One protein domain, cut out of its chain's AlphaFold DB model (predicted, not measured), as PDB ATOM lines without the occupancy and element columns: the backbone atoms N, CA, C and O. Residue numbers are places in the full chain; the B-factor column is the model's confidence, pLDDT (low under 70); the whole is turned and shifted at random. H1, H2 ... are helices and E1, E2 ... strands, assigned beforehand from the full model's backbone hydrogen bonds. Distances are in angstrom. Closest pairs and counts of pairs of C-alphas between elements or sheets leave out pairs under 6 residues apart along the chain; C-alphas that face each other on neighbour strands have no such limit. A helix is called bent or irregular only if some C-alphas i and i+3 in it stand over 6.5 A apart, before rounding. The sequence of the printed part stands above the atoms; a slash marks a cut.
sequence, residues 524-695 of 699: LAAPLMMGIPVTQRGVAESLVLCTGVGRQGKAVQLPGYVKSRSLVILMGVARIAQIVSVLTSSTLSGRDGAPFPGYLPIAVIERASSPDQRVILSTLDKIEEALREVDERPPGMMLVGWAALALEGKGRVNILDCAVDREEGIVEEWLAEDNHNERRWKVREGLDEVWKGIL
ATOM      1  N   LEU A 524      44.915  22.072-144.039       94.69
ATOM      2  CA  LEU A 524      45.416  22.608-142.773       94.69
ATOM      3  C   LEU A 524      45.364  21.563-141.657       94.69
ATOM      4  O   LEU A 524      46.329  21.409-140.913       94.69
ATOM      5  N   ALA A 525      44.252  20.832-141.542       93.94
ATOM      6  CA  ALA A 525      44.069  19.872-140.458       93.94
ATOM      7  C   ALA A 525      44.993  18.660-140.574       93.94
ATOM      8  O   ALA A 525      45.548  18.230-139.569       93.94
ATOM      9  N   ALA A 526      45.171  18.119-141.780       94.44
ATOM     10  CA  ALA A 526      45.971  16.917-141.983       94.44
ATOM     11  C   ALA A 526      47.426  17.078-141.512       94.44
ATOM     12  O   ALA A 526      47.855  16.264-140.697       94.44
ATOM     13  N   PRO A 527      48.183  18.111-141.942       95.12
ATOM     14  CA  PRO A 527      49.545  18.308-141.449       95.12
ATOM     15  C   PRO A 527      49.572  18.618-139.948       95.12
ATOM     16  O   PRO A 527      50.373  18.030-139.227       95.12
ATOM     17  N   LEU A 528      48.637  19.428-139.438       93.62
ATOM     18  CA  LEU A 528      48.570  19.764-138.013       93.62
ATOM     19  C   LEU A 528      48.418  18.517-137.129       93.62
ATOM     20  O   LEU A 528      49.136  18.374-136.140       93.62
ATOM     21  N   MET A 529      47.526  17.594-137.496       90.69
ATOM     22  CA  MET A 529      47.294  16.353-136.743       90.69
ATOM     23  C   MET A 529      48.495  15.401-136.750       90.69
ATOM     24  O   MET A 529      48.561  14.501-135.917       90.69
ATOM     25  N   MET A 530      49.441  15.619-137.663       90.94
ATOM     26  CA  MET A 530      50.687  14.864-137.788       90.94
ATOM     27  C   MET A 530      51.892  15.599-137.192       90.94
ATOM     28  O   MET A 530      53.024  15.150-137.365       90.94
ATOM     29  N   GLY A 531      51.668  16.726-136.507       92.06
ATOM     30  CA  GLY A 531      52.744  17.543-135.951       92.06
ATOM     31  C   GLY A 531      53.532  18.293-137.022       92.06
ATOM     32  O   GLY A 531      54.731  18.495-136.870       92.06
ATOM     33  N   ILE A 532      52.881  18.693-138.114       95.62
ATOM     34  CA  ILE A 532      53.513  19.401-139.224       95.62
ATOM     35  C   ILE A 532      52.868  20.785-139.368       95.62
ATOM     36  O   ILE A 532      51.685  20.892-139.708       95.62
ATOM     37  N   PRO A 533      53.604  21.879-139.120       95.69
ATOM     38  CA  PRO A 533      53.092  23.215-139.365       95.69
ATOM     39  C   PRO A 533      53.063  23.497-140.870       95.69
ATOM     40  O   PRO A 533      53.989  23.161-141.600       95.69
ATOM     41  N   VAL A 534      52.021  24.171-141.359       96.06
ATOM     42  CA  VAL A 534      51.989  24.641-142.760       96.06
ATOM     43  C   VAL A 534      52.805  25.920-142.960       96.06
ATOM     44  O   VAL A 534      53.283  26.187-144.059       96.06
ATOM     45  N   THR A 535      53.003  26.691-141.890       96.56
ATOM     46  CA  THR A 535      53.826  27.904-141.837       96.56
ATOM     47  C   THR A 535      54.554  27.959-140.503       96.56
ATOM     48  O   THR A 535      53.962  27.648-139.469       96.56
ATOM     49  N   GLN A 536      55.800  28.415-140.505       95.62
ATOM     50  CA  GLN A 536      56.601  28.598-139.301       95.62
ATOM     51  C   GLN A 536      57.654  29.677-139.565       95.62
ATOM     52  O   GLN A 536      58.336  29.655-140.588       95.62
ATOM     53  N   ARG A 537      57.802  30.635-138.643       93.62
ATOM     54  CA  ARG A 537      58.804  31.704-138.777       93.62
ATOM     55  C   ARG A 537      60.207  31.102-138.926       93.62
ATOM     56  O   ARG A 537      60.543  30.171-138.202       93.62
ATOM     57  N   GLY A 538      60.981  31.635-139.876       92.88
ATOM     58  CA  GLY A 538      62.329  31.159-140.209       92.88
ATOM     59  C   GLY A 538      62.377  29.777-140.881       92.88
ATOM     60  O   GLY A 538      63.455  29.207-141.041       92.88
ATOM     61  N   VAL A 539      61.220  29.254-141.312       96.19
ATOM     62  CA  VAL A 539      61.071  27.972-142.024       96.19
ATOM     63  C   VAL A 539      60.195  28.120-143.271       96.19
ATOM     64  O   VAL A 539      60.647  27.854-144.377       96.19
ATOM     65  N   ALA A 540      58.948  28.560-143.101       96.44
ATOM     66  CA  ALA A 540      57.977  28.767-144.169       96.44
ATOM     67  C   ALA A 540      57.086  29.973-143.838       96.44
ATOM     68  O   ALA A 540      56.307  29.951-142.884       96.44
ATOM     69  N   GLU A 541      57.209  31.027-144.637       96.44
ATOM     70  CA  GLU A 541      56.525  32.318-144.485       96.44
ATOM     71  C   GLU A 541      55.229  32.387-145.297       96.44
ATOM     72  O   GLU A 541      54.372  33.229-145.041       96.44
ATOM     73  N   SER A 542      55.083  31.503-146.285       96.69
ATOM     74  CA  SER A 542      53.916  31.448-147.160       96.69
ATOM     75  C   SER A 542      53.450  30.015-147.390       96.69
ATOM     76  O   SER A 542      54.241  29.071-147.377       96.69
ATOM     77  N   LEU A 543      52.149  29.873-147.631       97.00
ATOM     78  CA  LEU A 543      51.498  28.627-148.012       97.00
ATOM     79  C   LEU A 543      50.840  28.819-149.377       97.00
ATOM     80  O   LEU A 543      50.075  29.764-149.569       97.00
ATOM     81  N   VAL A 544      51.101  27.904-150.307       96.50
ATOM     82  CA  VAL A 544      50.377  27.819-151.578       96.50
ATOM     83  C   VAL A 544      49.633  26.500-151.636       96.50
ATOM     84  O   VAL A 544      50.188  25.449-151.330       96.50
ATOM     85  N   LEU A 545      48.370  26.565-152.042       95.62
ATOM     86  CA  LEU A 545      47.473  25.426-152.115       95.62
ATOM     87  C   LEU A 545      47.067  25.186-153.575       95.62
ATOM     88  O   LEU A 545      46.319  25.976-154.151       95.62
ATOM     89  N   CYS A 546      47.536  24.095-154.177       92.94
ATOM     90  CA  CYS A 546      47.234  23.707-155.556       92.94
ATOM     91  C   CYS A 546      46.560  22.320-155.640       92.94
ATOM     92  O   CYS A 546      46.427  21.599-154.647       92.94
ATOM     93  N   THR A 547      46.107  21.945-156.836       90.12
ATOM     94  CA  THR A 547      45.589  20.602-157.136       90.12
ATOM     95  C   THR A 547      46.529  19.860-158.083       90.12
ATOM     96  O   THR A 547      47.100  20.463-158.986       90.12
ATOM     97  N   GLY A 548      46.670  18.546-157.906       84.00
ATOM     98  CA  GLY A 548      47.411  17.675-158.819       84.00
ATOM     99  C   GLY A 548      46.642  17.271-160.086       84.00
ATOM    100  O   GLY A 548      47.204  16.593-160.943       84.00
ATOM    101  N   VAL A 549      45.363  17.650-160.223       77.06
ATOM    102  CA  VAL A 549      44.510  17.266-161.362       77.06
ATOM    103  C   VAL A 549      43.816  18.490-161.946       77.06
ATOM    104  O   VAL A 549      43.061  19.181-161.265       77.06
ATOM    105  N   GLY A 550      44.029  18.741-163.238       65.50
ATOM    106  CA  GLY A 550      43.334  19.802-163.957       65.50
ATOM    107  C   GLY A 550      41.969  19.355-164.469       65.50
ATOM    108  O   GLY A 550      41.681  18.163-164.628       65.50
ATOM    109  N   ARG A 551      41.110  20.333-164.772       60.78
ATOM    110  CA  ARG A 551      39.799  20.085-165.388       60.78
ATOM    111  C   ARG A 551      39.976  19.312-166.700       60.78
ATOM    112  O   ARG A 551      40.833  19.667-167.507       60.78
ATOM    113  N   GLN A 552      39.166  18.269-166.906       53.44
ATOM    114  CA  GLN A 552      39.217  17.403-168.098       53.44
ATOM    115  C   GLN A 552      40.605  16.778-168.351       53.44
ATOM    116  O   GLN A 552      40.983  16.533-169.492       53.44
ATOM    117  N   GLY A 553      41.392  16.546-167.294       55.81
ATOM    118  CA  GLY A 553      42.721  15.944-167.418       55.81
ATOM    119  C   GLY A 553      43.788  16.876-167.995       55.81
ATOM    120  O   GLY A 553      44.880  16.403-168.300       55.81
ATOM    121  N   LYS A 554      43.511  18.186-168.126       61.53
ATOM    122  CA  LYS A 554      44.538  19.172-168.491       61.53
ATOM    123  C   LYS A 554      45.686  19.139-167.480       61.53
ATOM    124  O   LYS A 554      45.453  19.017-166.276       61.53
ATOM    125  N   ALA A 555      46.914  19.280-167.976       65.19
ATOM    126  CA  ALA A 555      48.089  19.435-167.128       65.19
ATOM    127  C   ALA A 555      47.931  20.687-166.251       65.19
ATOM    128  O   ALA A 555      47.591  21.763-166.753       65.19
ATOM    129  N   VAL A 556      48.136  20.536-164.943       77.69
ATOM    130  CA  VAL A 556      48.159  21.668-164.011       77.69
ATOM    131  C   VAL A 556      49.540  22.300-164.075       77.69
ATOM    132  O   VAL A 556      50.537  21.586-164.063       77.69
ATOM    133  N   GLN A 557      49.594  23.628-164.134       85.81
ATOM    134  CA  GLN A 557      50.842  24.358-163.941       85.81
ATOM    135  C   GLN A 557      51.125  24.439-162.441       85.81
ATOM    136  O   GLN A 557      50.392  25.101-161.704       85.81
ATOM    137  N   LEU A 558      52.145  23.719-161.979       91.25
ATOM    138  CA  LEU A 558      52.546  23.721-160.575       91.25
ATOM    139  C   LEU A 558      53.398  24.964-160.257       91.25
ATOM    140  O   LEU A 558      54.188  25.396-161.097       91.25
ATOM    141  N   PRO A 559      53.289  25.555-159.055       93.12
ATOM    142  CA  PRO A 559      54.160  26.659-158.655       93.12
ATOM    143  C   PRO A 559      55.625  26.222-158.585       93.12
ATOM    144  O   PRO A 559      55.915  25.114-158.147       93.12
ATOM    145  N   GLY A 560      56.547  27.102-158.964       93.62
ATOM    146  CA  GLY A 560      57.986  26.903-158.808       93.62
ATOM    147  C   GLY A 560      58.467  27.008-157.362       93.62
ATOM    148  O   GLY A 560      57.759  27.493-156.471       93.62
ATOM    149  N   TYR A 561      59.702  26.555-157.152       95.94
ATOM    150  CA  TYR A 561      60.341  26.507-155.846       95.94
ATOM    151  C   TYR A 561      60.622  27.907-155.300       95.94
ATOM    152  O   TYR A 561      61.188  28.766-155.977       95.94
ATOM    153  N   VAL A 562      60.248  28.103-154.037       96.44
ATOM    154  CA  VAL A 562      60.613  29.250-153.208       96.44
ATOM    155  C   VAL A 562      60.965  28.690-151.835       96.44
ATOM    156  O   VAL A 562      60.121  28.049-151.215       96.44
ATOM    157  N   LYS A 563      62.192  28.931-151.353       94.81
ATOM    158  CA  LYS A 563      62.702  28.336-150.102       94.81
ATOM    159  C   LYS A 563      61.772  28.583-148.905       94.81
ATOM    160  O   LYS A 563      61.523  27.671-148.133       94.81
ATOM    161  N   SER A 564      61.192  29.778-148.782       95.81
ATOM    162  CA  SER A 564      60.281  30.144-147.686       95.81
ATOM    163  C   SER A 564      58.810  29.764-147.905       95.81
ATOM    164  O   SER A 564      57.927  30.291-147.224       95.81
ATOM    165  N   ARG A 565      58.505  28.863-148.845       97.25
ATOM    166  CA  ARG A 565      57.134  28.467-149.185       97.25
ATOM    167  C   ARG A 565      56.871  26.997-148.882       97.25
ATOM    168  O   ARG A 565      57.591  26.116-149.341       97.25
ATOM    169  N   SER A 566      55.753  26.755-148.214       98.06
ATOM    170  CA  SER A 566      55.101  25.450-148.150       98.06
ATOM    171  C   SER A 566      54.128  25.295-149.317       98.06
ATOM    172  O   SER A 566      53.293  26.169-149.562       98.06
ATOM    173  N   LEU A 567      54.211  24.180-150.036       97.69
ATOM    174  CA  LEU A 567      53.316  23.847-151.138       97.69
ATOM    175  C   LEU A 567      52.432  22.662-150.747       97.69
ATOM    176  O   LEU A 567      52.916  21.544-150.601       97.69
ATOM    177  N   VAL A 568      51.129  22.896-150.615       97.50
ATOM    178  CA  VAL A 568      50.135  21.835-150.427       97.50
ATOM    179  C   VAL A 568      49.519  21.469-151.767       97.50
ATOM    180  O   VAL A 568      48.977  22.326-152.465       97.50
ATOM    181  N   ILE A 569      49.552  20.180-152.094       95.56
ATOM    182  CA  ILE A 569      48.974  19.619-153.313       95.56
ATOM    183  C   ILE A 569      47.863  18.645-152.921       95.56
ATOM    184  O   ILE A 569      48.119  17.568-152.373       95.56
ATOM    185  N   LEU A 570      46.613  19.006-153.215       93.19
ATOM    186  CA  LEU A 570      45.468  18.106-153.044       93.19
ATOM    187  C   LEU A 570      45.224  17.287-154.310       93.19
ATOM    188  O   LEU A 570      45.531  17.726-155.419       93.19
ATOM    189  N   MET A 571      44.600  16.114-154.160       87.19
ATOM    190  CA  MET A 571      44.234  15.241-155.287       87.19
ATOM    191  C   MET A 571      45.442  14.840-156.157       87.19
ATOM    192  O   MET A 571      45.308  14.688-157.365       87.19
ATOM    193  N   GLY A 572      46.632  14.714-155.562       85.56
ATOM    194  CA  GLY A 572      47.877  14.459-156.298       85.56
ATOM    195  C   GLY A 572      48.540  13.107-156.026       85.56
ATOM    196  O   GLY A 572      49.358  12.691-156.832       85.56
ATOM    197  N   VAL A 573      48.183  12.402-154.944       87.81
ATOM    198  CA  VAL A 573      48.918  11.203-154.485       87.81
ATOM    199  C   VAL A 573      48.979  10.104-155.552       87.81
ATOM    200  O   VAL A 573      50.065   9.655-155.890       87.81
ATOM    201  N   ALA A 574      47.859   9.785-156.208       84.88
ATOM    202  CA  ALA A 574      47.820   8.800-157.301       84.88
ATOM    203  C   ALA A 574      48.654   9.192-158.547       84.88
ATOM    204  O   ALA A 574      48.784   8.418-159.490       84.88
ATOM    205  N   ARG A 575      49.165  10.428-158.601       86.69
ATOM    206  CA  ARG A 575      50.019  10.962-159.672       86.69
ATOM    207  C   ARG A 575      51.370  11.423-159.133       86.69
ATOM    208  O   ARG A 575      52.032  12.227-159.787       86.69
ATOM    209  N   ILE A 576      51.775  10.955-157.954       90.38
ATOM    210  CA  ILE A 576      52.953  11.485-157.271       90.38
ATOM    211  C   ILE A 576      54.211  11.395-158.132       90.38
ATOM    212  O   ILE A 576      54.911  12.391-158.229       90.38
ATOM    213  N   ALA A 577      54.426  10.295-158.860       89.75
ATOM    214  CA  ALA A 577      55.583  10.154-159.748       89.75
ATOM    215  C   ALA A 577      55.623  11.231-160.850       89.75
ATOM    216  O   ALA A 577      56.654  11.837-161.133       89.75
ATOM    217  N   GLN A 578      54.465  11.544-161.442       89.31
ATOM    218  CA  GLN A 578      54.360  12.618-162.435       89.31
ATOM    219  C   GLN A 578      54.602  13.990-161.797       89.31
ATOM    220  O   GLN A 578      55.273  14.836-162.380       89.31
ATOM    221  N   ILE A 579      54.059  14.215-160.600       92.06
ATOM    222  CA  ILE A 579      54.184  15.486-159.882       92.06
ATOM    223  C   ILE A 579      55.627  15.717-159.436       92.06
ATOM    224  O   ILE A 579      56.158  16.792-159.691       92.06
ATOM    225  N   VAL A 580      56.279  14.723-158.833       93.38
ATOM    226  CA  VAL A 580      57.687  14.782-158.415       93.38
ATOM    227  C   VAL A 580      58.576  15.061-159.621       93.38
ATOM    228  O   VAL A 580      59.358  16.006-159.573       93.38
ATOM    229  N   SER A 581      58.375  14.343-160.733       91.38
ATOM    230  CA  SER A 581      59.098  14.593-161.983       91.38
ATOM    231  C   SER A 581      58.947  16.039-162.473       91.38
ATOM    232  O   SER A 581      59.936  16.675-162.829       91.38
ATOM    233  N   VAL A 582      57.736  16.607-162.443       91.62
ATOM    234  CA  VAL A 582      57.501  18.011-162.831       91.62
ATOM    235  C   VAL A 582      58.146  18.998-161.846       91.62
ATOM    236  O   VAL A 582      58.684  20.027-162.264       91.62
ATOM    237  N   LEU A 583      58.110  18.709-160.542       93.56
ATOM    238  CA  LEU A 583      58.682  19.579-159.513       93.56
ATOM    239  C   LEU A 583      60.213  19.650-159.601       93.56
ATOM    240  O   LEU A 583      60.769  20.746-159.511       93.56
ATOM    241  N   THR A 584      60.889  18.520-159.815       93.94
ATOM    242  CA  THR A 584      62.360  18.438-159.830       93.94
ATOM    243  C   THR A 584      62.972  18.661-161.216       93.94
ATOM    244  O   THR A 584      64.158  18.975-161.320       93.94
ATOM    245  N   SER A 585      62.184  18.564-162.295       89.50
ATOM    246  CA  SER A 585      62.680  18.765-163.659       89.50
ATOM    247  C   SER A 585      63.246  20.169-163.882       89.50
ATOM    248  O   SER A 585      62.634  21.193-163.551       89.50
ATOM    249  N   SER A 586      64.412  20.208-164.532       82.75
ATOM    250  CA  SER A 586      65.070  21.432-164.998       82.75
ATOM    251  C   SER A 586      64.307  22.125-166.133       82.75
ATOM    252  O   SER A 586      64.511  23.313-166.376       82.75
ATOM    253  N   THR A 587      63.404  21.410-166.810       76.31
ATOM    254  CA  THR A 587      62.537  21.976-167.851       76.31
ATOM    255  C   THR A 587      61.295  22.634-167.248       76.31
ATOM    256  O   THR A 587      60.748  22.172-166.251       76.31
ATOM    257  N   LEU A 588      60.819  23.718-167.868       66.25
ATOM    258  CA  LEU A 588      59.643  24.476-167.407       66.25
ATOM    259  C   LEU A 588      58.294  23.846-167.806       66.25
ATOM    260  O   LEU A 588      57.237  24.418-167.550       66.25
ATOM    261  N   SER A 589      58.282  22.686-168.469       74.62
ATOM    262  CA  SER A 589      57.031  22.057-168.896       74.62
ATOM    263  C   SER A 589      56.229  21.563-167.687       74.62
ATOM    264  O   SER A 589      56.536  20.517-167.125       74.62
ATOM    265  N   GLY A 590      55.189  22.313-167.308       81.00
ATOM    266  CA  GLY A 590      54.259  21.957-166.229       81.00
ATOM    267  C   GLY A 590      54.542  22.629-164.881       81.00
ATOM    268  O   GLY A 590      53.821  22.358-163.920       81.00
ATOM    269  N   ARG A 591      55.551  23.510-164.795       89.69
ATOM    270  CA  ARG A 591      55.900  24.256-163.579       89.69
ATOM    271  C   ARG A 591      56.301  25.700-163.888       89.69
ATOM    272  O   ARG A 591      57.116  25.942-164.773       89.69
ATOM    273  N   ASP A 592      55.806  26.644-163.092       87.69
ATOM    274  CA  ASP A 592      56.102  28.076-163.215       87.69
ATOM    275  C   ASP A 592      57.178  28.529-162.208       87.69
ATOM    276  O   ASP A 592      56.872  28.832-161.054       87.69
ATOM    277  N   GLY A 593      58.457  28.530-162.610       89.25
ATOM    278  CA  GLY A 593      59.562  29.102-161.816       89.25
ATOM    279  C   GLY A 593      60.830  28.244-161.764       89.25
ATOM    280  O   GLY A 593      61.206  27.628-162.758       89.25
ATOM    281  N   ALA A 594      61.495  28.171-160.605       92.88
ATOM    282  CA  ALA A 594      62.699  27.350-160.386       92.88
ATOM    283  C   ALA A 594      62.372  25.899-159.957       92.88
ATOM    284  O   ALA A 594      61.340  25.692-159.306       92.88
ATOM    285  N   PRO A 595      63.194  24.894-160.329       95.12
ATOM    286  CA  PRO A 595      63.006  23.506-159.901       95.12
ATOM    287  C   PRO A 595      63.175  23.351-158.392       95.12
ATOM    288  O   PRO A 595      63.893  24.117-157.747       95.12
ATOM    289  N   PHE A 596      62.506  22.345-157.841       96.12
ATOM    290  CA  PHE A 596      62.621  21.980-156.438       96.12
ATOM    291  C   PHE A 596      63.880  21.121-156.235       96.12
ATOM    292  O   PHE A 596      64.121  20.222-157.045       96.12
ATOM    293  N   PRO A 597      64.678  21.361-155.179       95.56
ATOM    294  CA  PRO A 597      65.789  20.481-154.830       95.56
ATOM    295  C   PRO A 597      65.294  19.069-154.498       95.56
ATOM    296  O   PRO A 597      64.287  18.920-153.811       95.56
ATOM    297  N   GLY A 598      66.008  18.035-154.942       95.19
ATOM    298  CA  GLY A 598      65.616  16.636-154.723       95.19
ATOM    299  C   GLY A 598      65.592  16.208-153.247       95.19
ATOM    300  O   GLY A 598      64.689  15.492-152.805       95.19
ATOM    301  N   TYR A 599      66.503  16.756-152.438       94.75
ATOM    302  CA  TYR A 599      66.525  16.571-150.984       94.75
ATOM    303  C   TYR A 599      65.400  17.319-150.252       94.75
ATOM    304  O   TYR A 599      65.257  17.157-149.041       94.75
ATOM    305  N   LEU A 600      64.610  18.161-150.934       97.19
ATOM    306  CA  LEU A 600      63.599  18.971-150.264       97.19
ATOM    307  C   LEU A 600      62.558  18.066-149.577       97.19
ATOM    308  O   LEU A 600      62.049  17.134-150.209       97.19
ATOM    309  N   PRO A 601      62.201  18.350-148.314       97.25
ATOM    310  CA  PRO A 601      61.238  17.540-147.588       97.25
ATOM    311  C   PRO A 601      59.839  17.503-148.214       97.25
ATOM    312  O   PRO A 601      59.321  18.512-148.705       97.25
ATOM    313  N   ILE A 602      59.200  16.338-148.117       97.94
ATOM    314  CA  ILE A 602      57.809  16.095-148.495       97.94
ATOM    315  C   ILE A 602      57.119  15.214-147.449       97.94
ATOM    316  O   ILE A 602      57.679  14.230-146.967       97.94
ATOM    317  N   ALA A 603      55.875  15.561-147.130       97.62
ATOM    318  CA  ALA A 603      54.961  14.741-146.349       97.62
ATOM    319  C   ALA A 603      53.777  14.307-147.220       97.62
ATOM    320  O   ALA A 603      53.081  15.154-147.782       97.62
ATOM    321  N   VAL A 604      53.517  13.003-147.301       96.75
ATOM    322  CA  VAL A 604      52.283  12.441-147.869       96.75
ATOM    323  C   VAL A 604      51.385  12.042-146.711       96.75
ATOM    324  O   VAL A 604      51.790  11.243-145.872       96.75
ATOM    325  N   ILE A 605      50.186  12.617-146.640       95.31
ATOM    326  CA  ILE A 605      49.246  12.396-145.538       95.31
ATOM    327  C   ILE A 605      47.954  11.821-146.098       95.31
ATOM    328  O   ILE A 605      47.308  12.429-146.952       95.31
ATOM    329  N   GLU A 606      47.560  10.667-145.583       93.31
ATOM    330  CA  GLU A 606      46.429   9.874-146.044       93.31
ATOM    331  C   GLU A 606      45.404   9.688-144.937       93.31
ATOM    332  O   GLU A 606      45.751   9.543-143.762       93.31
ATOM    333  N   ARG A 607      44.126   9.704-145.330       90.06
ATOM    334  CA  ARG A 607      42.970   9.493-144.450       90.06
ATOM    335  C   ARG A 607      43.038  10.311-143.157       90.06
ATOM    336  O   ARG A 607      42.629   9.844-142.099       90.06
ATOM    337  N   ALA A 608      43.545  11.539-143.249       91.00
ATOM    338  CA  ALA A 608      43.743  12.422-142.106       91.00
ATOM    339  C   ALA A 608      42.510  12.476-141.199       91.00
ATOM    340  O   ALA A 608      41.382  12.541-141.692       91.00
ATOM    341  N   SER A 609      42.733  12.477-139.884       89.50
ATOM    342  CA  SER A 609      41.714  12.398-138.828       89.50
ATOM    343  C   SER A 609      40.979  11.057-138.681       89.50
ATOM    344  O   SER A 609      40.264  10.873-137.699       89.50
ATOM    345  N   SER A 610      41.173  10.103-139.593       87.56
ATOM    346  CA  SER A 610      40.608   8.753-139.461       87.56
ATOM    347  C   SER A 610      41.454   7.903-138.502       87.56
ATOM    348  O   SER A 610      42.658   8.146-138.379       87.56
ATOM    349  N   PRO A 611      40.884   6.872-137.849       83.88
ATOM    350  CA  PRO A 611      41.644   5.977-136.970       83.88
ATOM    351  C   PRO A 611      42.842   5.300-137.649       83.88
ATOM    352  O   PRO A 611      43.819   4.981-136.977       83.88
ATOM    353  N   ASP A 612      42.765   5.107-138.966       86.25
ATOM    354  CA  ASP A 612      43.780   4.499-139.827       86.25
ATOM    355  C   ASP A 612      44.585   5.526-140.648       86.25
ATOM    356  O   ASP A 612      45.199   5.164-141.659       86.25
ATOM    357  N   GLN A 613      44.587   6.801-140.225       91.44
ATOM    358  CA  GLN A 613      45.381   7.855-140.859       91.44
ATOM    359  C   GLN A 613      46.857   7.459-140.976       91.44
ATOM    360  O   GLN A 613      47.382   6.707-140.154       91.44
ATOM    361  N   ARG A 614      47.554   8.000-141.971       92.94
ATOM    362  CA  ARG A 614      48.980   7.732-142.166       92.94
ATOM    363  C   ARG A 614      49.707   8.971-142.649       92.94
ATOM    364  O   ARG A 614      49.160   9.745-143.430       92.94
ATOM    365  N   VAL A 615      50.947   9.135-142.202       94.69
ATOM    366  CA  VAL A 615      51.886  10.102-142.764       94.69
ATOM    367  C   VAL A 615      53.188   9.417-143.150       94.69
ATOM    368  O   VAL A 615      53.732   8.610-142.395       94.69
ATOM    369  N   ILE A 616      53.674   9.754-144.339       94.94
ATOM    370  CA  ILE A 616      54.958   9.324-144.880       94.94
ATOM    371  C   ILE A 616      55.798  10.579-145.073       94.94
ATOM    372  O   ILE A 616      55.441  11.467-145.848       94.94
ATOM    373  N   LEU A 617      56.894  10.654-144.334       95.94
ATOM    374  CA  LEU A 617      57.846  11.755-144.329       95.94
ATOM    375  C   LEU A 617      59.096  11.328-145.092       95.94
ATOM    376  O   LEU A 617      59.716  10.328-144.736       95.94
ATOM    377  N   SER A 618      59.465  12.059-146.138       95.62
ATOM    378  CA  SER A 618      60.624  11.736-146.976       95.62
ATOM    379  C   SER A 618      61.169  12.989-147.675       95.62
ATOM    380  O   SER A 618      60.832  14.118-147.313       95.62
ATOM    381  N   THR A 619      62.008  12.786-148.686       96.81
ATOM    382  CA  THR A 619      62.459  13.801-149.642       96.81
ATOM    383  C   THR A 619      61.791  13.585-150.997       96.81
ATOM    384  O   THR A 619      61.263  12.501-151.269       96.81
ATOM    385  N   LEU A 620      61.807  14.598-151.866       96.69
ATOM    386  CA  LEU A 620      61.283  14.459-153.229       96.69
ATOM    387  C   LEU A 620      61.955  13.307-153.995       96.69
ATOM    388  O   LEU A 620      61.264  12.582-154.702       96.69
ATOM    389  N   ASP A 621      63.251  13.068-153.785       94.69
ATOM    390  CA  ASP A 621      63.985  11.973-154.442       94.69
ATOM    391  C   ASP A 621      63.593  10.570-153.956       94.69
ATOM    392  O   ASP A 621      63.831   9.579-154.649       94.69
ATOM    393  N   LYS A 622      63.038  10.458-152.744       94.25
ATOM    394  CA  LYS A 622      62.822   9.171-152.064       94.25
ATOM    395  C   LYS A 622      61.363   8.818-151.822       94.25
ATOM    396  O   LYS A 622      61.062   7.654-151.561       94.25
ATOM    397  N   ILE A 623      60.439   9.760-151.990       94.56
ATOM    398  CA  ILE A 623      59.024   9.523-151.698       94.56
ATOM    399  C   ILE A 623      58.386   8.440-152.582       94.56
ATOM    400  O   ILE A 623      57.549   7.676-152.108       94.56
ATOM    401  N   GLU A 624      58.806   8.316-153.845       92.44
ATOM    402  CA  GLU A 624      58.321   7.259-154.746       92.44
ATOM    403  C   GLU A 624      58.800   5.861-154.334       92.44
ATOM    404  O   GLU A 624      58.138   4.863-154.610       92.44
ATOM    405  N   GLU A 625      59.971   5.768-153.703       90.69
ATOM    406  CA  GLU A 625      60.483   4.525-153.122       90.69
ATOM    407  C   GLU A 625      59.712   4.181-151.847       90.69
ATOM    408  O   GLU A 625      59.205   3.068-151.729       90.69
ATOM    409  N   ALA A 626      59.518   5.168-150.969       90.19
ATOM    410  CA  ALA A 626      58.763   5.013-149.731       90.19
ATOM    411  C   ALA A 626      57.317   4.543-149.972       90.19
ATOM    412  O   ALA A 626      56.826   3.666-149.266       90.19
ATOM    413  N   LEU A 627      56.640   5.082-150.992       87.94
ATOM    414  CA  LEU A 627      55.274   4.680-151.342       87.94
ATOM    415  C   LEU A 627      55.184   3.297-151.990       87.94
ATOM    416  O   LEU A 627      54.138   2.671-151.908       87.94
ATOM    417  N   ARG A 628      56.249   2.777-152.611       85.75
ATOM    418  CA  ARG A 628      56.233   1.409-153.164       85.75
ATOM    419  C   ARG A 628      56.264   0.331-152.083       85.75
ATOM    420  O   ARG A 628      55.845  -0.791-152.347       85.75
ATOM    421  N   GLU A 629      56.754   0.657-150.890       82.69
ATOM    422  CA  GLU A 629      56.762  -0.267-149.751       82.69
ATOM    423  C   GLU A 629      55.430  -0.305-148.988       82.69
ATOM    424  O   GLU A 629      55.273  -1.105-148.064       82.69
ATOM    425  N   VAL A 630      54.480   0.568-149.332       79.31
ATOM    426  CA  VAL A 630      53.297   0.823-148.517       79.31
ATOM    427  C   VAL A 630      52.046   0.910-149.402       79.31
ATOM    428  O   VAL A 630      52.002   1.685-150.346       79.31
ATOM    429  N   ASP A 631      50.989   0.163-149.075       75.94
ATOM    430  CA  ASP A 631      49.739   0.176-149.859       75.94
ATOM    431  C   ASP A 631      49.060   1.548-149.835       75.94
ATOM    432  O   ASP A 631      48.826   2.059-148.744       75.94
ATOM    433  N   GLU A 632      48.668   2.116-150.982       67.75
ATOM    434  CA  GLU A 632      47.973   3.416-151.066       67.75
ATOM    435  C   GLU A 632      46.639   3.446-150.289       67.75
ATOM    436  O   GLU A 632      45.829   2.521-150.363       67.75
ATOM    437  N   ARG A 633      46.367   4.555-149.582       79.38
ATOM    438  CA  ARG A 633      45.123   4.772-148.816       79.38
ATOM    439  C   ARG A 633      44.471   6.115-149.174       79.38
ATOM    440  O   ARG A 633      44.656   7.108-148.470       79.38
ATOM    441  N   PRO A 634      43.656   6.196-150.239       77.75
ATOM    442  CA  PRO A 634      42.926   7.422-150.540       77.75
ATOM    443  C   PRO A 634      41.830   7.718-149.488       77.75
ATOM    444  O   PRO A 634      41.267   6.792-148.895       77.75
ATOM    445  N   PRO A 635      41.457   8.998-149.284       84.50
ATOM    446  CA  PRO A 635      42.039  10.201-149.886       84.50
ATOM    447  C   PRO A 635      43.358  10.625-149.215       84.50
ATOM    448  O   PRO A 635      43.514  10.487-148.003       84.50
ATOM    449  N   GLY A 636      44.275  11.213-149.993       89.50
ATOM    450  CA  GLY A 636      45.549  11.734-149.490       89.50
ATOM    451  C   GLY A 636      45.955  13.082-150.091       89.50
ATOM    452  O   GLY A 636      45.454  13.497-151.144       89.50
ATOM    453  N   MET A 637      46.865  13.771-149.406       94.25
ATOM    454  CA  MET A 637      47.449  15.053-149.801       94.25
ATOM    455  C   MET A 637      48.967  15.060-149.636       94.25
ATOM    456  O   MET A 637      49.521  14.232-148.917       94.25
ATOM    457  N   MET A 638      49.625  16.022-150.277       96.25
ATOM    458  CA  MET A 638      51.071  16.217-150.176       96.25
ATOM    459  C   MET A 638      51.378  17.614-149.654       96.25
ATOM    460  O   MET A 638      50.729  18.578-150.061       96.25
ATOM    461  N   LEU A 639      52.375  17.724-148.785       97.94
ATOM    462  CA  LEU A 639      52.962  18.981-148.341       97.94
ATOM    463  C   LEU A 639      54.455  18.950-148.673       97.94
ATOM    464  O   LEU A 639      55.182  18.112-148.153       97.94
ATOM    465  N   VAL A 640      54.895  19.857-149.539       98.12
ATOM    466  CA  VAL A 640      56.279  19.974-150.009       98.12
ATOM    467  C   VAL A 640      56.893  21.249-149.446       98.12
ATOM    468  O   VAL A 640      56.294  22.323-149.544       98.12
ATOM    469  N   GLY A 641      58.091  21.141-148.882       97.50
ATOM    470  CA  GLY A 641      58.839  22.263-148.325       97.50
ATOM    471  C   GLY A 641      59.376  21.980-146.928       97.50
ATOM    472  O   GLY A 641      59.010  21.008-146.272       97.50
ATOM    473  N   TRP A 642      60.230  22.881-146.450       97.25
ATOM    474  CA  TRP A 642      60.966  22.740-145.191       97.25
ATOM    475  C   TRP A 642      60.094  22.498-143.959       97.25
ATOM    476  O   TRP A 642      60.526  21.829-143.023       97.25
ATOM    477  N   ALA A 643      58.857  22.993-143.968       96.50
ATOM    478  CA  ALA A 643      57.936  22.814-142.856       96.50
ATOM    479  C   ALA A 643      57.555  21.340-142.613       96.50
ATOM    480  O   ALA A 643      57.230  20.993-141.482       96.50
ATOM    481  N   ALA A 644      57.668  20.468-143.626       97.00
ATOM    482  CA  ALA A 644      57.312  19.051-143.527       97.00
ATOM    483  C   ALA A 644      58.113  18.275-142.463       97.00
ATOM    484  O   ALA A 644      57.577  17.338-141.879       97.00
ATOM    485  N   LEU A 645      59.364  18.674-142.193       95.62
ATOM    486  CA  LEU A 645      60.251  18.031-141.208       95.62
ATOM    487  C   LEU A 645      60.732  18.985-140.103       95.62
ATOM    488  O   LEU A 645      61.529  18.596-139.258       95.62
ATOM    489  N   ALA A 646      60.255  20.231-140.070       94.12
ATOM    490  CA  ALA A 646      60.815  21.266-139.195       94.12
ATOM    491  C   ALA A 646      60.704  20.972-137.690       94.12
ATOM    492  O   ALA A 646      61.468  21.537-136.903       94.12
ATOM    493  N   LEU A 647      59.766  20.105-137.292       94.19
ATOM    494  CA  LEU A 647      59.567  19.669-135.908       94.19
ATOM    495  C   LEU A 647      60.197  18.298-135.602       94.19
ATOM    496  O   LEU A 647      60.093  17.829-134.473       94.19
ATOM    497  N   GLU A 648      60.863  17.659-136.566       91.81
ATOM    498  CA  GLU A 648      61.536  16.380-136.341       91.81
ATOM    499  C   GLU A 648      62.802  16.538-135.483       91.81
ATOM    500  O   GLU A 648      63.498  17.560-135.510       91.81
ATOM    501  N   GLY A 649      63.122  15.494-134.714       85.62
ATOM    502  CA  GLY A 649      64.270  15.490-133.808       85.62
ATOM    503  C   GLY A 649      64.174  16.609-132.767       85.62
ATOM    504  O   GLY A 649      63.188  16.719-132.046       85.62
ATOM    505  N   LYS A 650      65.201  17.461-132.688       85.56
ATOM    506  CA  LYS A 650      65.195  18.647-131.808       85.56
ATOM    507  C   LYS A 650      64.385  19.825-132.372       85.56
ATOM    508  O   LYS A 650      64.229  20.829-131.679       85.56
ATOM    509  N   GLY A 651      63.894  19.711-133.607       87.69
ATOM    510  CA  GLY A 651      63.267  20.790-134.363       87.69
ATOM    511  C   GLY A 651      64.246  21.902-134.760       87.69
ATOM    512  O   GLY A 651      65.342  22.027-134.209       87.69
ATOM    513  N   ARG A 652      63.869  22.727-135.744       91.00
ATOM    514  CA  ARG A 652      64.633  23.927-136.140       91.00
ATOM    515  C   ARG A 652      63.717  25.078-136.537       91.00
ATOM    516  O   ARG A 652      62.634  24.866-137.071       91.00
ATOM    517  N   VAL A 653      64.185  26.305-136.307       92.00
ATOM    518  CA  VAL A 653      63.432  27.554-136.551       92.00
ATOM    519  C   VAL A 653      64.153  28.546-137.472       92.00
ATOM    520  O   VAL A 653      63.630  29.622-137.712       92.00
ATOM    521  N   ASN A 654      65.347  28.220-137.968       91.50
ATOM    522  CA  ASN A 654      66.247  29.130-138.692       91.50
ATOM    523  C   ASN A 654      66.748  28.535-140.023       91.50
ATOM    524  O   ASN A 654      67.881  28.761-140.442       91.50
ATOM    525  N   ILE A 655      65.917  27.729-140.686       92.00
ATOM    526  CA  ILE A 655      66.260  27.049-141.946       92.00
ATOM    527  C   ILE A 655      66.502  28.062-143.069       92.00
ATOM    528  O   ILE A 655      67.378  27.870-143.915       92.00
ATOM    529  N   LEU A 656      65.743  29.158-143.072       92.00
ATOM    530  CA  LEU A 656      65.889  30.216-144.071       92.00
ATOM    531  C   LEU A 656      67.243  30.929-143.974       92.00
ATOM    532  O   LEU A 656      67.783  31.310-145.009       92.00
ATOM    533  N   ASP A 657      67.826  30.989-142.775       90.56
ATOM    534  CA  ASP A 657      69.137  31.593-142.511       90.56
ATOM    535  C   ASP A 657      70.306  30.613-142.736       90.56
ATOM    536  O   ASP A 657      71.472  31.006-142.709       90.56
ATOM    537  N   CYS A 658      70.018  29.319-142.936       87.81
ATOM    538  CA  CYS A 658      71.045  28.301-143.147       87.81
ATOM    539  C   CYS A 658      71.657  28.409-144.550       87.81
ATOM    540  O   CYS A 658      70.947  28.608-145.540       87.81
ATOM    541  N   ALA A 659      72.975  28.211-144.626       85.50
ATOM    542  CA  ALA A 659      73.704  28.127-145.886       85.50
ATOM    543  C   ALA A 659      73.307  26.867-146.681       85.50
ATOM    544  O   ALA A 659      73.041  25.814-146.098       85.50
ATOM    545  N   VAL A 660      73.264  26.994-148.013       83.56
ATOM    546  CA  VAL A 660      72.721  25.975-148.934       83.56
ATOM    547  C   VAL A 660      73.493  24.653-148.866       83.56
ATOM    548  O   VAL A 660      72.902  23.588-148.974       83.56
ATOM    549  N   ASP A 661      74.800  24.700-148.615       85.12
ATOM    550  CA  ASP A 661      75.676  23.530-148.467       85.12
ATOM    551  C   ASP A 661      75.332  22.653-147.254       85.12
ATOM    552  O   ASP A 661      75.728  21.491-147.197       85.12
ATOM    553  N   ARG A 662      74.581  23.184-146.282       87.94
ATOM    554  CA  ARG A 662      74.166  22.446-145.081       87.94
ATOM    555  C   ARG A 662      72.752  21.892-145.169       87.94
ATOM    556  O   ARG A 662      72.372  21.116-144.302       87.94
ATOM    557  N   GLU A 663      71.973  22.292-146.169       92.06
ATOM    558  CA  GLU A 663      70.548  21.965-146.283       92.06
ATOM    559  C   GLU A 663      70.290  20.454-146.330       92.06
ATOM    560  O   GLU A 663      69.455  19.956-145.578       92.06
ATOM    561  N   GLU A 664      71.047  19.715-147.138       90.69
ATOM    562  CA  GLU A 664      70.895  18.262-147.283       90.69
ATOM    563  C   GLU A 664      71.227  17.514-145.981       90.69
ATOM    564  O   GLU A 664      70.438  16.687-145.529       90.69
ATOM    565  N   GLY A 665      72.312  17.895-145.295       89.00
ATOM    566  CA  GLY A 665      72.695  17.288-144.014       89.00
ATOM    567  C   GLY A 665      71.667  17.509-142.895       89.00
ATOM    568  O   GLY A 665      71.527  16.669-142.009       89.00
ATOM    569  N   ILE A 666      70.902  18.608-142.939       90.69
ATOM    570  CA  ILE A 666      69.784  18.842-142.006       90.69
ATOM    571  C   ILE A 666      68.666  17.828-142.244       90.69
ATOM    572  O   ILE A 666      68.097  17.293-141.293       90.69
ATOM    573  N   VAL A 667      68.343  17.575-143.512       91.50
ATOM    574  CA  VAL A 667      67.300  16.618-143.887       91.50
ATOM    575  C   VAL A 667      67.719  15.195-143.526       91.50
ATOM    576  O   VAL A 667      66.906  14.443-142.991       91.50
ATOM    577  N   GLU A 668      68.985  14.841-143.750       89.19
ATOM    578  CA  GLU A 668      69.541  13.549-143.340       89.19
ATOM    579  C   GLU A 668      69.467  13.344-141.822       89.19
ATOM    580  O   GLU A 668      69.005  12.296-141.376       89.19
ATOM    581  N   GLU A 669      69.829  14.357-141.024       88.88
ATOM    582  CA  GLU A 669      69.705  14.308-139.560       88.88
ATOM    583  C   GLU A 669      68.250  14.081-139.119       88.88
ATOM    584  O   GLU A 669      67.988  13.288-138.217       88.88
ATOM    585  N   TRP A 670      67.284  14.746-139.759       90.75
ATOM    586  CA  TRP A 670      65.871  14.568-139.427       90.75
ATOM    587  C   TRP A 670      65.300  13.219-139.823       90.75
ATOM    588  O   TRP A 670      64.354  12.768-139.179       90.75
ATOM    589  N   LEU A 671      65.812  12.595-140.880       89.44
ATOM    590  CA  LEU A 671      65.314  11.310-141.365       89.44
ATOM    591  C   LEU A 671      66.039  10.115-140.740       89.44
ATOM    592  O   LEU A 671      65.497   9.015-140.798       89.44
ATOM    593  N   ALA A 672      67.192  10.319-140.102       83.56
ATOM    594  CA  ALA A 672      67.884   9.278-139.353       83.56
ATOM    595  C   ALA A 672      67.002   8.712-138.217       83.56
ATOM    596  O   ALA A 672      66.396   9.458-137.440       83.56
ATOM    597  N   GLU A 673      66.920   7.381-138.122       65.31
ATOM    598  CA  GLU A 673      66.351   6.673-136.967       65.31
ATOM    599  C   GLU A 673      67.452   6.343-135.946       65.31
ATOM    600  O   GLU A 673      68.584   6.042-136.325       65.31
ATOM    601  N   ASP A 674      67.103   6.295-134.653       53.75
ATOM    602  CA  ASP A 674      68.015   5.889-133.564       53.75
ATOM    603  C   ASP A 674      68.545   4.441-133.712       53.75
ATOM    604  O   ASP A 674      69.490   4.048-133.030       53.75
ATOM    605  N   ASN A 675      67.972   3.642-134.622       44.38
ATOM    606  CA  ASN A 675      68.317   2.242-134.866       44.38
ATOM    607  C   ASN A 675      68.695   1.991-136.335       44.38
ATOM    608  O   ASN A 675      67.881   1.443-137.065       44.38
ATOM    609  N   HIS A 676      69.914   2.357-136.753       43.62
ATOM    610  CA  HIS A 676      70.714   1.772-137.858       43.62
ATOM    611  C   HIS A 676      70.035   1.333-139.186       43.62
ATOM    612  O   HIS A 676      70.646   0.605-139.966       43.62
ATOM    613  N   ASN A 677      68.815   1.765-139.497       48.28
ATOM    614  CA  ASN A 677      68.139   1.447-140.746       48.28
ATOM    615  C   ASN A 677      68.551   2.468-141.809       48.28
ATOM    616  O   ASN A 677      68.407   3.670-141.619       48.28
ATOM    617  N   GLU A 678      69.000   1.988-142.968       59.34
ATOM    618  CA  GLU A 678      69.390   2.802-144.134       59.34
ATOM    619  C   GLU A 678      68.203   3.528-144.816       59.34
ATOM    620  O   GLU A 678      68.346   4.113-145.895       59.34
ATOM    621  N   ARG A 679      67.005   3.484-144.222       63.09
ATOM    622  CA  ARG A 679      65.773   4.021-144.808       63.09
ATOM    623  C   ARG A 679      65.720   5.537-144.636       63.09
ATOM    624  O   ARG A 679      65.665   6.043-143.524       63.09
ATOM    625  N   ARG A 680      65.679   6.274-145.752       83.38
ATOM    626  CA  ARG A 680      65.579   7.749-145.779       83.38
ATOM    627  C   ARG A 680      64.126   8.249-145.738       83.38
ATOM    628  O   ARG A 680      63.764   9.185-146.452       83.38
ATOM    629  N   TRP A 681      63.256   7.591-144.978       91.31
ATOM    630  CA  TRP A 681      61.872   8.023-144.774       91.31
ATOM    631  C   TRP A 681      61.312   7.479-143.462       91.31
ATOM    632  O   TRP A 681      61.747   6.440-142.973       91.31
ATOM    633  N   LYS A 682      60.303   8.168-142.925       91.88
ATOM    634  CA  LYS A 682      59.571   7.773-141.718       91.88
ATOM    635  C   LYS A 682      58.105   7.543-142.056       91.88
ATOM    636  O   LYS A 682      57.496   8.353-142.755       91.88
ATOM    637  N   VAL A 683      57.525   6.471-141.523       91.81
ATOM    638  CA  VAL A 683      56.090   6.176-141.646       91.81
ATOM    639  C   VAL A 683      55.471   6.185-140.255       91.81
ATOM    640  O   VAL A 683      55.947   5.493-139.358       91.81
ATOM    641  N   ARG A 684      54.407   6.968-140.068       91.50
ATOM    642  CA  ARG A 684      53.591   6.952-138.847       91.50
ATOM    643  C   ARG A 684      52.161   6.608-139.217       91.50
ATOM    644  O   ARG A 684      51.603   7.198-140.143       91.50
ATOM    645  N   GLU A 685      51.578   5.669-138.487       91.06
ATOM    646  CA  GLU A 685      50.207   5.216-138.697       91.06
ATOM    647  C   GLU A 685      49.355   5.429-137.449       91.06
ATOM    648  O   GLU A 685      49.818   5.302-136.314       91.06
ATOM    649  N   GLY A 686      48.078   5.704-137.685       88.44
ATOM    650  CA  GLY A 686      47.069   5.913-136.667       88.44
ATOM    651  C   GLY A 686      47.029   7.331-136.104       88.44
ATOM    652  O   GLY A 686      47.891   8.182-136.337       88.44
ATOM    653  N   LEU A 687      45.958   7.597-135.361       85.31
ATOM    654  CA  LEU A 687      45.855   8.797-134.535       85.31
ATOM    655  C   LEU A 687      46.866   8.720-133.385       85.31
ATOM    656  O   LEU A 687      46.983   7.681-132.733       85.31
ATOM    657  N   ASP A 688      47.552   9.827-133.114       83.25
ATOM    658  CA  ASP A 688      48.350   9.971-131.894       83.25
ATOM    659  C   ASP A 688      47.445   9.840-130.654       83.25
ATOM    660  O   ASP A 688      46.267  10.203-130.694       83.25
ATOM    661  N   GLU A 689      47.975   9.326-129.544       82.12
ATOM    662  CA  GLU A 689      47.218   9.076-128.312       82.12
ATOM    663  C   GLU A 689      46.590  10.356-127.750       82.12
ATOM    664  O   GLU A 689      45.473  10.327-127.230       82.12
ATOM    665  N   VAL A 690      47.252  11.503-127.932       83.69
ATOM    666  CA  VAL A 690      46.703  12.817-127.572       83.69
ATOM    667  C   VAL A 690      45.441  13.114-128.382       83.69
ATOM    668  O   VAL A 690      44.397  13.450-127.817       83.69
ATOM    669  N   TRP A 691      45.504  12.933-129.704       84.44
ATOM    670  CA  TRP A 691      44.355  13.125-130.586       84.44
ATOM    671  C   TRP A 691      43.254  12.102-130.325       84.44
ATOM    672  O   TRP A 691      42.090  12.487-130.289       84.44
ATOM    673  N   LYS A 692      43.591  10.833-130.070       83.75
ATOM    674  CA  LYS A 692      42.613   9.818-129.655       83.75
ATOM    675  C   LYS A 692      41.892  10.242-128.380       83.75
ATOM    676  O   LYS A 692      40.671  10.167-128.336       83.75
ATOM    677  N   GLY A 693      42.614  10.720-127.366       82.44
ATOM    678  CA  GLY A 693      42.023  11.190-126.113       82.44
ATOM    679  C   GLY A 693      41.057  12.361-126.313       82.44
ATOM    680  O   GLY A 693      39.938  12.326-125.807       82.44
ATOM    681  N   ILE A 694      41.464  13.365-127.097       82.25
ATOM    682  CA  ILE A 694      40.634  14.541-127.400       82.25
ATOM    683  C   ILE A 694      39.395  14.140-128.206       82.25
ATOM    684  O   ILE A 694      38.293  14.582-127.901       82.25
ATOM    685  N   LEU A 695      39.558  13.304-129.230       80.81
ATOM    686  CA  LEU A 695      38.499  12.991-130.186       80.81
ATOM    687  C   LEU A 695      37.516  11.921-129.685       80.81
ATOM    688  O   LEU A 695      36.332  12.006-130.007       80.81
TER     689      LEU A 695
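Overview. This is residues 524 to 695 of the 699 residues of the protein "Uroporphyrinogen-III C-methyltransferase" of Cryptococcus depauperatus CBS 7855 (UniProt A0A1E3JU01). What does the domain look like? A twisted sheet of six strands makes the core, with H2 and H3 over one face and the short H1 over the other. H4 grazes the sheet near the first residues of E3 and E6 and the last of E4, and H5 is off the sheet, the element farthest from the mean of the C-alphas. How is it made up? The printed part has 172 residues with five named helices and six named strands, in the order H1 E1 E2 H2 E3 E4 H3 E5 H4 E6 H5; the mixed sheet runs E1 E2 E5 E3 E4 E6. The class is mixed, helices and strands, with under half of the residues in named elements; the whole is compact, with a radius of gyration of the C-alphas of 15.4 A and spans of 44 by 40 by 30 A.

Arrangement. Where is the first helix? H1, residues 524 to 529, is on the sheet at a height of 9.0 A and lies only just over E5, residues 636 to 640, and E3, residues 601 to 606, with 3 C-alphas falling on each. It runs across the strands, at 88 degrees to E3 on the local plane; their closest C-alphas, Ala 526 and Ile 605, are 6.6 A apart. How do the strands pair? Edge strand E1, residues 542 to 547, is parallel to E2, residues 565 to 570, with N 544 and O 566 within hydrogen-bond range at 2.9 A. E2 and E5 are antiparallel, with N 567 and O 640 at 2.8 A, as are E5 and E3, with N 603 and O 639 at 2.8 A. E3 and E4, residues 614 to 619, form a hairpin, with N 604 and O 616 at 2.9 A, and edge strand E6, residues 682 to 685, is antiparallel to E4, with N 615 and O 684 at 2.9 A. Which helices are on the face opposite H1? H2, residues 573 to 584, is over E5 at a height of 9.8 A, along the strands at 11 degrees to E5 on the local plane; their closest C-alphas, Val 573 and Gly 636, are 6.0 A apart. H3, residues 623 to 628, is over E4 at a height of 9.1 A, its closest C-alphas to E4 being Ala 626 and Ser 618, 7.5 A apart. E2, H2, E3 and E4, H3, E5 are split strand-helix-strand units, each with another strand between its two same-way strands and a right-handed crossover. What of the last two helices? H4, residues 660 to 671, only grazes the sheet with residues 664 to 671; H5, residues 689 to 695, is not on it, and is close to but not clearly touching H1, with the C-alphas of Met 529 and Trp 691 closest at 7.5 A. In H1, H3 and H5 every O i to N i+4 pair is within hydrogen-bond range; in H2 and in H4, 6 of 8 are.

Along the chain. Where do the elements begin and end? H1 begins at C-alpha 524, (45.416, 22.608, -142.773), E3 begins at C-alpha 601, (61.238, 17.540, -147.588), and H5 ends at C-alpha 695, (38.499, 12.991, -130.186). How long are the longer elements? From first to last C-alpha, E1 measures 16.9 A, E2 16.1 A, E3 16.7 A, E4 16.6 A, H2 16.2 A and H4 18.1 A. H2 and H4 are irregular: C-alphas 574 and 577 are 8.3 A apart, and C-alphas 661 and 664 are 7.2 A apart.

Size, cuts and confidence. How large is it? The two C-alphas farthest apart, of Thr 587 and Gly 693, are 47.7 A apart, and the printed part has no cut. Which links are long? Those from H1 to E1, E1 to E2, H2 to E3 and E5 to H4 are, the last with 19 residues; residues 558 to 559 pair in parallel with residues 591 to 592. Where is confidence low? The mean pLDDT of the printed part is 88.0, and residues 550 to 555, 588, 632 and 673 to 679 are under 70.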